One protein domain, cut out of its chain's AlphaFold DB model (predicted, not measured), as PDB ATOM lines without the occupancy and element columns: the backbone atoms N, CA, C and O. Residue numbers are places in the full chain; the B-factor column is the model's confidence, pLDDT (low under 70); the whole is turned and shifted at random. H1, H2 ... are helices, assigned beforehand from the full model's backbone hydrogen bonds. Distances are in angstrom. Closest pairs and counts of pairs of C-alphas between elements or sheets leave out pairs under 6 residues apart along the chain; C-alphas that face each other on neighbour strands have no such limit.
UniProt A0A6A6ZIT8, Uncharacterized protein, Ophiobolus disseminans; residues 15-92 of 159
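What this domain is: This is residues 15 to 92 of the 159 residues of an uncharacterized protein of Ophiobolus disseminans (UniProt A0A6A6ZIT8). Five short helices, H2 to H6, form a loose ring in chain order, closed where H6 packs on H2, with H1 off at one end. The 78 printed residues hold six named helices and no named strand: all helix. The whole is compact, radius of gyration of the C-alphas 13.0 A, spanning 36 by 27 by 22 A.

How they stand to each other: H5, residues 71 to 80, only just touches H6, residues 86 to 89, only at the corner, with 3 pairs of C-alphas within 8 A, the closest Glu 80 and Met 89, 6.2 A. H6 touches H2, residues 26 to 32, closest C-alphas Val 30 and Val 88, 6.7 A. H4, residues 44 to 51, is close but not clearly touching H5, closest C-alphas Phe 48 and Phe 75, 7.7 A. Every O i to N i+4 pair is within hydrogen-bond range in H4 and H5, and 2 of 3 in H2.

Where its parts are: H5 runs 14.4 A from C-alpha 71 at (-69.485, -21.621, 124.136). H3, residues 34 to 41, spans 10.2 A. H1, residues 15 to 19, begins at (-87.734, -5.581, 131.157).

The domain as a whole: The link H4 to H5 is long. The printed part has no cut; residues 91 to 92 have pLDDT under 70.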
ATOM      1  N   ALA A  15     -86.750  -6.656 131.069       77.75
ATOM      2  CA  ALA A  15     -87.734  -5.581 131.157       77.75
ATOM      3  C   ALA A  15     -87.825  -4.760 129.859       77.75
ATOM      4  O   ALA A  15     -88.892  -4.238 129.513       77.75
ATOM      5  N   ARG A  16     -86.741  -4.642 129.087       76.31
ATOM      6  CA  ARG A  16     -86.759  -3.971 127.775       76.31
ATOM      7  C   ARG A  16     -87.503  -4.765 126.706       76.31
ATOM      8  O   ARG A  16     -88.184  -4.142 125.890       76.31
ATOM      9  N   TYR A  17     -87.430  -6.094 126.732       77.62
ATOM     10  CA  TYR A  17     -88.238  -6.959 125.862       77.62
ATOM     11  C   TYR A  17     -89.725  -6.858 126.207       77.62
ATOM     12  O   TYR A  17     -90.547  -6.601 125.323       77.62
ATOM     13  N   LEU A  18     -90.052  -6.924 127.501       79.50
ATOM     14  CA  LEU A  18     -91.429  -6.806 127.985       79.50
ATOM     15  C   LEU A  18     -92.061  -5.455 127.618       79.50
ATOM     16  O   LEU A  18     -93.199  -5.420 127.157       79.50
ATOM     17  N   ARG A  19     -91.311  -4.346 127.708       83.44
ATOM     18  CA  ARG A  19     -91.773  -3.014 127.257       83.44
ATOM     19  C   ARG A  19     -92.121  -2.948 125.769       83.44
ATOM     20  O   ARG A  19     -92.881  -2.073 125.368       83.44
ATOM     21  N   ARG A  20     -91.560  -3.839 124.950       79.88
ATOM     22  CA  ARG A  20     -91.849  -3.947 123.512       79.88
ATOM     23  C   ARG A  20     -92.913  -5.003 123.196       79.88
ATOM     24  O   ARG A  20     -93.193  -5.221 122.024       79.88
ATOM     25  N   GLY A  21     -93.483  -5.660 124.210       76.38
ATOM     26  CA  GLY A  21     -94.424  -6.768 124.028       76.38
ATOM     27  C   GLY A  21     -93.779  -8.029 123.442       76.38
ATOM     28  O   GLY A  21     -94.484  -8.879 122.908       76.38
ATOM     29  N   ILE A  22     -92.449  -8.148 123.511       81.56
ATOM     30  CA  ILE A  22     -91.694  -9.289 122.983       81.56
ATOM     31  C   ILE A  22     -91.319 -10.199 124.153       81.56
ATOM     32  O   ILE A  22     -90.936  -9.721 125.222       81.56
ATOM     33  N   LYS A  23     -91.399 -11.520 123.953       77.62
ATOM     34  CA  LYS A  23     -90.908 -12.486 124.941       77.62
ATOM     35  C   LYS A  23     -89.385 -12.320 125.107       77.62
ATOM     36  O   LYS A  23     -88.680 -12.372 124.098       77.62
ATOM     37  N   PRO A  24     -88.861 -12.131 126.333       82.50
ATOM     38  CA  PRO A  24     -87.420 -12.048 126.549       82.50
ATOM     39  C   PRO A  24     -86.702 -13.331 126.103       82.50
ATOM     40  O   PRO A  24     -87.292 -14.411 126.171       82.50
ATOM     41  N   PRO A  25     -85.435 -13.262 125.673       82.00
ATOM     42  CA  PRO A  25     -84.649 -14.456 125.373       82.00
ATOM     43  C   PRO A  25     -84.422 -15.300 126.636       82.00
ATOM     44  O   PRO A  25     -84.507 -14.790 127.754       82.00
ATOM     45  N   ILE A  26     -84.131 -16.594 126.458       84.88
ATOM     46  CA  ILE A  26     -83.975 -17.554 127.565       84.88
ATOM     47  C   ILE A  26     -82.911 -17.077 128.560       84.88
ATOM     48  O   ILE A  26     -83.210 -17.012 129.747       84.88
ATOM     49  N   CYS A  27     -81.735 -16.628 128.095       83.88
ATOM     50  CA  CYS A  27     -80.701 -16.062 128.976       83.88
ATOM     51  C   CYS A  27     -81.232 -14.948 129.890       83.88
ATOM     52  O   CYS A  27     -80.960 -14.962 131.086       83.88
ATOM     53  N   ALA A  28     -82.018 -14.008 129.356       85.19
ATOM     54  CA  ALA A  28     -82.580 -12.918 130.153       85.19
ATOM     55  C   ALA A  28     -83.620 -13.426 131.166       85.19
ATOM     56  O   ALA A  28     -83.693 -12.925 132.281       85.19
ATOM     57  N   GLN A  29     -84.417 -14.437 130.803       87.56
ATOM     58  CA  GLN A  29     -85.384 -15.048 131.722       87.56
ATOM     59  C   GLN A  29     -84.688 -15.805 132.860       87.56
ATOM     60  O   GLN A  29     -85.078 -15.661 134.017       87.56
ATOM     61  N   VAL A  30     -83.653 -16.589 132.543       89.38
ATOM     62  CA  VAL A  30     -82.888 -17.377 133.520       89.38
ATOM     63  C   VAL A  30     -82.208 -16.474 134.548       89.38
ATOM     64  O   VAL A  30     -82.236 -16.777 135.738       89.38
ATOM     65  N   GLN A  31     -81.661 -15.337 134.118       89.44
ATOM     66  CA  GLN A  31     -80.969 -14.397 135.003       89.44
ATOM     67  C   GLN A  31     -81.854 -13.776 136.083       89.44
ATOM     68  O   GLN A  31     -81.360 -13.394 137.147       89.44
ATOM     69  N   GLU A  32     -83.163 -13.704 135.849       89.38
ATOM     70  CA  GLU A  32     -84.111 -13.207 136.844       89.38
ATOM     71  C   GLU A  32     -84.378 -14.222 137.966       89.38
ATOM     72  O   GLU A  32     -84.756 -13.826 139.076       89.38
ATOM     73  N   LEU A  33     -84.127 -15.512 137.722       91.44
ATOM     74  CA  LEU A  33     -84.405 -16.588 138.670       91.44
ATOM     75  C   LEU A  33     -83.398 -16.626 139.822       91.44
ATOM     76  O   LEU A  33     -82.190 -16.452 139.649       91.44
ATOM     77  N   GLN A  34     -83.901 -16.915 141.025       94.12
ATOM     78  CA  GLN A  34     -83.063 -17.000 142.223       94.12
ATOM     79  C   GLN A  34     -82.035 -18.134 142.125       94.12
ATOM     80  O   GLN A  34     -80.893 -17.934 142.515       94.12
ATOM     81  N   ALA A  35     -82.399 -19.271 141.523       94.50
ATOM     82  CA  ALA A  35     -81.488 -20.397 141.314       94.50
ATOM     83  C   ALA A  35     -80.239 -20.003 140.502       94.50
ATOM     84  O   ALA A  35     -79.123 -20.360 140.872       94.50
ATOM     85  N   TYR A  36     -80.405 -19.190 139.452       94.25
ATOM     86  CA  TYR A  36     -79.275 -18.651 138.696       94.25
ATOM     87  C   TYR A  36     -78.430 -17.703 139.553       94.25
ATOM     88  O   TYR A  36     -77.210 -17.829 139.603       94.25
ATOM     89  N   LYS A  37     -79.072 -16.774 140.273       94.50
ATOM     90  CA  LYS A  37     -78.378 -15.823 141.161       94.50
ATOM     91  C   LYS A  37     -77.564 -16.548 142.240       94.50
ATOM     92  O   LYS A  37     -76.438 -16.142 142.528       94.50
ATOM     93  N   ASP A  38     -78.099 -17.630 142.796       96.44
ATOM     94  CA  ASP A  38     -77.423 -18.465 143.789       96.44
ATOM     95  C   ASP A  38     -76.253 -19.243 143.173       96.44
ATOM     96  O   ASP A  38     -75.171 -19.284 143.763       96.44
ATOM     97  N   TRP A  39     -76.420 -19.790 141.964       95.88
ATOM     98  CA  TRP A  39     -75.342 -20.443 141.216       95.88
ATOM     99  C   TRP A  39     -74.195 -19.474 140.888       95.88
ATOM    100  O   TRP A  39     -73.032 -19.799 141.143       95.88
ATOM    101  N   VAL A  40     -74.505 -18.258 140.422       94.94
ATOM    102  CA  VAL A  40     -73.510 -17.194 140.186       94.94
ATOM    103  C   VAL A  40     -72.814 -16.809 141.489       94.94
ATOM    104  O   VAL A  40     -71.589 -16.784 141.543       94.94
ATOM    105  N   LYS A  41     -73.561 -16.580 142.578       95.38
ATOM    106  CA  LYS A  41     -72.981 -16.274 143.898       95.38
ATOM    107  C   LYS A  41     -72.077 -17.399 144.412       95.38
ATOM    108  O   LYS A  41     -71.104 -17.139 145.116       95.38
ATOM    109  N   GLY A  42     -72.391 -18.642 144.054       95.38
ATOM    110  CA  GLY A  42     -71.572 -19.822 144.312       95.38
ATOM    111  C   GLY A  42     -70.336 -19.951 143.416       95.38
ATOM    112  O   GLY A  42     -69.662 -20.979 143.493       95.38
ATOM    113  N   GLY A  43     -70.037 -18.968 142.564       95.06
ATOM    114  CA  GLY A  43     -68.890 -18.960 141.656       95.06
ATOM    115  C   GLY A  43     -69.106 -19.748 140.362       95.06
ATOM    116  O   GLY A  43     -68.135 -20.159 139.729       95.06
ATOM    117  N   GLY A  44     -70.354 -20.070 140.008       94.56
ATOM    118  CA  GLY A  44     -70.667 -20.890 138.837       94.56
ATOM    119  C   GLY A  44     -70.184 -20.267 137.529       94.56
ATOM    120  O   GLY A  44     -69.545 -20.940 136.723       94.56
ATOM    121  N   LEU A  45     -70.393 -18.958 137.375       93.38
ATOM    122  CA  LEU A  45     -70.007 -18.228 136.173       93.38
ATOM    123  C   LEU A  45     -68.483 -18.147 136.017       93.38
ATOM    124  O   LEU A  45     -67.958 -18.310 134.920       93.38
ATOM    125  N   GLU A  46     -67.762 -17.963 137.121       95.56
ATOM    126  CA  GLU A  46     -66.303 -17.962 137.169       95.56
ATOM    127  C   GLU A  46     -65.725 -19.346 136.868       95.56
ATOM    128  O   GLU A  46     -64.743 -19.442 136.132       95.56
ATOM    129  N   ARG A  47     -66.331 -20.417 137.402       96.38
ATOM    130  CA  ARG A  47     -65.917 -21.797 137.108       96.38
ATOM    131  C   ARG A  47     -66.103 -22.132 135.635       96.38
ATOM    132  O   ARG A  47     -65.168 -22.638 135.019       96.38
ATOM    133  N   PHE A  48     -67.270 -21.808 135.081       95.62
ATOM    134  CA  PHE A  48     -67.544 -21.994 133.661       95.62
ATOM    135  C   PHE A  48     -66.546 -21.189 132.819       95.62
ATOM    136  O   PHE A  48     -65.838 -21.731 131.975       95.62
ATOM    137  N   ALA A  49     -66.382 -19.900 133.113       94.44
ATOM    138  CA  ALA A  49     -65.463 -19.051 132.370       94.44
ATOM    139  C   ALA A  49     -64.009 -19.553 132.420       94.44
ATOM    140  O   ALA A  49     -63.321 -19.545 131.399       94.44
ATOM    141  N   ALA A  50     -63.553 -20.047 133.573       95.38
ATOM    142  CA  ALA A  50     -62.231 -20.647 133.716       95.38
ATOM    143  C   ALA A  50     -62.079 -21.935 132.889       95.38
ATOM    144  O   ALA A  50     -61.068 -22.086 132.204       95.38
ATOM    145  N   ALA A  51     -63.079 -22.825 132.903       95.38
ATOM    146  CA  ALA A  51     -63.069 -24.071 132.130       95.38
ATOM    147  C   ALA A  51     -62.958 -23.813 130.622       95.38
ATOM    148  O   ALA A  51     -62.207 -24.491 129.924       95.38
ATOM    149  N   HIS A  52     -63.629 -22.767 130.142       93.12
ATOM    150  CA  HIS A  52     -63.601 -22.387 128.735       93.12
ATOM    151  C   HIS A  52     -62.535 -21.332 128.419       93.12
ATOM    152  O   HIS A  52     -62.495 -20.863 127.288       93.12
ATOM    153  N   ASN A  53     -61.655 -20.940 129.351       93.50
ATOM    154  CA  ASN A  53     -60.640 -19.888 129.172       93.50
ATOM    155  C   ASN A  53     -61.216 -18.587 128.562       93.50
ATOM    156  O   ASN A  53     -60.758 -18.094 127.523       93.50
ATOM    157  N   VAL A  54     -62.291 -18.084 129.168       93.38
ATOM    158  CA  VAL A  54     -62.963 -16.818 128.842       93.38
ATOM    159  C   VAL A  54     -63.097 -15.958 130.098       93.38
ATOM    160  O   VAL A  54     -62.811 -16.394 131.212       93.38
ATOM    161  N   LYS A  55     -63.506 -14.699 129.937       91.88
ATOM    162  CA  LYS A  55     -63.772 -13.818 131.081       91.88
ATOM    163  C   LYS A  55     -65.144 -14.133 131.700       91.88
ATOM    164  O   LYS A  55     -66.053 -14.466 130.949       91.88
ATOM    165  N   PRO A  56     -65.338 -13.984 133.025       88.12
ATOM    166  CA  PRO A  56     -66.608 -14.300 133.698       88.12
ATOM    167  C   PRO A  56     -67.834 -13.555 133.160       88.12
ATOM    168  O   PRO A  56     -68.940 -14.065 133.193       88.12
ATOM    169  N   ASP A  57     -67.659 -12.377 132.581       88.12
ATOM    170  CA  ASP A  57     -68.719 -11.605 131.925       88.12
ATOM    171  C   ASP A  57     -68.934 -11.991 130.445       88.12
ATOM    172  O   ASP A  57     -69.509 -11.213 129.677       88.12
ATOM    173  N   PHE A  58     -68.487 -13.184 130.021       88.06
ATOM    174  CA  PHE A  58     -68.629 -13.686 128.647       88.06
ATOM    175  C   PHE A  58     -70.073 -13.655 128.145       88.06
ATOM    176  O   PHE A  58     -70.288 -13.480 126.948       88.06
ATOM    177  N   VAL A  59     -71.060 -13.749 129.044       85.50
ATOM    178  CA  VAL A  59     -72.484 -13.704 128.692       85.50
ATOM    179  C   VAL A  59     -72.828 -12.407 127.944       85.50
ATOM    180  O   VAL A  59     -73.661 -12.406 127.038       85.50
ATOM    181  N   HIS A  60     -72.160 -11.294 128.270       83.25
ATOM    182  CA  HIS A  60     -72.341  -9.996 127.601       83.25
ATOM    183  C   HIS A  60     -71.472  -9.833 126.346       83.25
ATOM    184  O   HIS A  60     -71.593  -8.837 125.635       83.25
ATOM    185  N   ARG A  61     -70.565 -10.782 126.092       84.56
ATOM    186  CA  ARG A  61     -69.438 -10.641 125.162       84.56
ATOM    187  C   ARG A  61     -69.227 -11.875 124.295       84.56
ATOM    188  O   ARG A  61     -68.114 -12.125 123.853       84.56
ATOM    189  N   PHE A  62     -70.281 -12.645 124.017       81.56
ATOM    190  CA  PHE A  62     -70.185 -13.834 123.160       81.56
ATOM    191  C   PHE A  62     -69.549 -13.529 121.796       81.56
ATOM    192  O   PHE A  62     -68.756 -14.321 121.296       81.56
ATOM    193  N   SER A  63     -69.822 -12.350 121.228       80.88
ATOM    194  CA  SER A  63     -69.216 -11.892 119.972       80.88
ATOM    195  C   SER A  63     -67.697 -11.681 120.045       80.88
ATOM    196  O   SER A  63     -67.047 -11.670 119.004       80.88
ATOM    197  N   GLU A  64     -67.114 -11.536 121.239       87.38
ATOM    198  CA  GLU A  64     -65.661 -11.444 121.435       87.38
ATOM    199  C   GLU A  64     -64.965 -12.814 121.366       87.38
ATOM    200  O   GLU A  64     -63.735 -12.870 121.320       87.38
ATOM    201  N   TYR A  65     -65.725 -13.916 121.308       85.69
ATOM    202  CA  TYR A  65     -65.206 -15.286 121.245       85.69
ATOM    203  C   TYR A  65     -65.620 -16.020 119.953       85.69
ATOM    204  O   TYR A  65     -66.198 -17.104 120.021       85.69
ATOM    205  N   PRO A  66     -65.299 -15.491 118.754       84.62
ATOM    206  CA  PRO A  66     -65.703 -16.106 117.485       84.62
ATOM    207  C   PRO A  66     -65.054 -17.476 117.240       84.62
ATOM    208  O   PRO A  66     -65.597 -18.290 116.504       84.62
ATOM    209  N   SER A  67     -63.911 -17.755 117.875       86.94
ATOM    210  CA  SER A  67     -63.238 -19.057 117.824       86.94
ATOM    211  C   SER A  67     -63.870 -20.120 118.727       86.94
ATOM    212  O   SER A  67     -63.391 -21.249 118.749       86.94
ATOM    213  N   LYS A  68     -64.917 -19.775 119.486       85.44
ATOM    214  CA  LYS A  68     -65.626 -20.688 120.393       85.44
ATOM    215  C   LYS A  68     -67.127 -20.680 120.091       85.44
ATOM    216  O   LYS A  68     -67.917 -20.265 120.940       85.44
ATOM    217  N   PRO A  69     -67.543 -21.126 118.891       79.00
ATOM    218  CA  PRO A  69     -68.952 -21.120 118.495       79.00
ATOM    219  C   PRO A  69     -69.834 -21.961 119.431       79.00
ATOM    220  O   PRO A  69     -71.020 -21.676 119.577       79.00
ATOM    221  N   LEU A  70     -69.247 -22.954 120.109       86.44
ATOM    222  CA  LEU A  70     -69.948 -23.845 121.034       86.44
ATOM    223  C   LEU A  70     -70.135 -23.286 122.440       86.44
ATOM    224  O   LEU A  70     -70.985 -23.787 123.167       86.44
ATOM    225  N   LEU A  71     -69.449 -22.193 122.788       87.38
ATOM    226  CA  LEU A  71     -69.485 -21.621 124.136       87.38
ATOM    227  C   LEU A  71     -70.911 -21.303 124.601       87.38
ATOM    228  O   LEU A  71     -71.238 -21.453 125.774       87.38
ATOM    229  N   ILE A  72     -71.762 -20.844 123.680       86.12
ATOM    230  CA  ILE A  72     -73.159 -20.545 123.995       86.12
ATOM    231  C   ILE A  72     -73.960 -21.821 124.272       86.12
ATOM    232  O   ILE A  72     -74.757 -21.831 125.204       86.12
ATOM    233  N   PHE A  73     -73.740 -22.890 123.507       85.75
ATOM    234  CA  PHE A  73     -74.437 -24.163 123.687       85.75
ATOM    235  C   PHE A  73     -74.010 -24.836 124.987       85.75
ATOM    236  O   PHE A  73     -74.870 -25.192 125.784       85.75
ATOM    237  N   GLU A  74     -72.706 -24.907 125.244       91.19
ATOM    238  CA  GLU A  74     -72.142 -25.444 126.487       91.19
ATOM    239  C   GLU A  74     -72.640 -24.661 127.709       91.19
ATOM    240  O   GLU A  74     -72.944 -25.243 128.747       91.19
ATOM    241  N   PHE A  75     -72.803 -23.340 127.579       91.69
ATOM    242  CA  PHE A  75     -73.390 -22.523 128.638       91.69
ATOM    243  C   PHE A  75     -74.855 -22.884 128.900       91.69
ATOM    244  O   PHE A  75     -75.251 -23.004 130.056       91.69
ATOM    245  N   TYR A  76     -75.666 -23.076 127.856       90.06
ATOM    246  CA  TYR A  76     -77.047 -23.524 128.039       90.06
ATOM    247  C   TYR A  76     -77.111 -24.937 128.635       90.06
ATOM    248  O   TYR A  76     -77.914 -25.151 129.537       90.06
ATOM    249  N   GLU A  77     -76.247 -25.864 128.215       90.62
ATOM    250  CA  GLU A  77     -76.172 -27.211 128.799       90.62
ATOM    251  C   GLU A  77     -75.816 -27.164 130.293       90.62
ATOM    252  O   GLU A  77     -76.460 -27.836 131.096       90.62
ATOM    253  N   GLU A  78     -74.872 -26.311 130.703       92.25
ATOM    254  CA  GLU A  78     -74.554 -26.098 132.122       92.25
ATOM    255  C   GLU A  78     -75.775 -25.575 132.896       92.25
ATOM    256  O   GLU A  78     -76.078 -26.064 133.987       92.25
ATOM    257  N   LEU A  79     -76.524 -24.623 132.328       91.81
ATOM    258  CA  LEU A  79     -77.738 -24.088 132.952       91.81
ATOM    259  C   LEU A  79     -78.841 -25.147 133.118       91.81
ATOM    260  O   LEU A  79     -79.589 -25.079 134.093       91.81
ATOM    261  N   GLU A  80     -78.940 -26.132 132.219       90.88
ATOM    262  CA  GLU A  80     -79.893 -27.248 132.348       90.88
ATOM    263  C   GLU A  80     -79.606 -28.127 133.573       90.88
ATOM    264  O   GLU A  80     -80.519 -28.762 134.102       90.88
ATOM    265  N   THR A  81     -78.361 -28.146 134.059       90.94
ATOM    266  CA  THR A  81     -77.979 -28.935 135.240       90.94
ATOM    267  C   THR A  81     -78.364 -28.279 136.567       90.94
ATOM    268  O   THR A  81     -78.322 -28.940 137.608       90.94
ATOM    269  N   ILE A  82     -78.734 -26.993 136.559       92.94
ATOM    270  CA  ILE A  82     -79.023 -26.223 137.772       92.94
ATOM    271  C   ILE A  82     -80.470 -26.486 138.218       92.94
ATOM    272  O   ILE A  82     -81.407 -26.095 137.511       92.94
ATOM    273  N   PRO A  83     -80.685 -27.049 139.424       91.00
ATOM    274  CA  PRO A  83     -82.029 -27.253 139.944       91.00
ATOM    275  C   PRO A  83     -82.788 -25.927 140.083       91.00
ATOM    276  O   PRO A  83     -82.281 -24.968 140.672       91.00
ATOM    277  N   GLY A  84     -84.018 -25.878 139.580       87.31
ATOM    278  CA  GLY A  84     -84.874 -24.689 139.596       87.31
ATOM    279  C   GLY A  84     -84.845 -23.842 138.317       87.31
ATOM    280  O   GLY A  84     -85.541 -22.823 138.272       87.31
ATOM    281  N   LEU A  85     -84.082 -24.232 137.288       91.31
ATOM    282  CA  LEU A  85     -84.101 -23.593 135.959       91.31
ATOM    283  C   LEU A  85     -84.896 -24.382 134.902       91.31
ATOM    284  O   LEU A  85     -85.136 -23.878 133.802       91.31
ATOM    285  N   GLU A  86     -85.371 -25.585 135.225       87.44
ATOM    286  CA  GLU A  86     -85.898 -26.575 134.278       87.44
ATOM    287  C   GLU A  86     -87.089 -26.042 133.476       87.44
ATOM    288  O   GLU A  86     -87.187 -26.261 132.272       87.44
ATOM    289  N   ALA A  87     -87.989 -25.299 134.124       84.44
ATOM    290  CA  ALA A  87     -89.190 -24.775 133.477       84.44
ATOM    291  C   ALA A  87     -88.886 -23.739 132.379       84.44
ATOM    292  O   ALA A  87     -89.642 -23.628 131.415       84.44
ATOM    293  N   VAL A  88     -87.800 -22.975 132.528       85.56
ATOM    294  CA  VAL A  88     -87.382 -21.954 131.553       85.56
ATOM    295  C   VAL A  88     -86.483 -22.557 130.475       85.56
ATOM    296  O   VAL A  88     -86.521 -22.104 129.331       85.56
ATOM    297  N   MET A  89     -85.719 -23.588 130.834       86.06
ATOM    298  CA  MET A  89     -84.838 -24.319 129.925       86.06
ATOM    299  C   MET A  89     -85.580 -25.366 129.081       86.06
ATOM    300  O   MET A  89     -85.075 -25.793 128.047       86.06
ATOM    301  N   ALA A  90     -86.797 -25.758 129.471       80.50
ATOM    302  CA  ALA A  90     -87.593 -26.717 128.721       80.50
ATOM    303  C   ALA A  90     -87.883 -26.226 127.285       80.50
ATOM    304  O   ALA A  90     -88.283 -25.071 127.086       80.50
ATOM    305  N   PRO A  91     -87.747 -27.101 126.269       68.12
ATOM    306  CA  PRO A  91     -88.058 -26.740 124.895       68.12
ATOM    307  C   PRO A  91     -89.531 -26.325 124.763       68.12
ATOM    308  O   PRO A  91     -90.396 -26.883 125.450       68.12
ATOM    309  N   PRO A  92     -89.858 -25.376 123.863       62.16
ATOM    310  CA  PRO A  92     -91.242 -24.986 123.634       62.16
ATOM    311  C   PRO A  92     -92.084 -26.200 123.215       62.16
ATOM    312  O   PRO A  92     -91.569 -27.095 122.534       62.16
TER     313      PRO A  92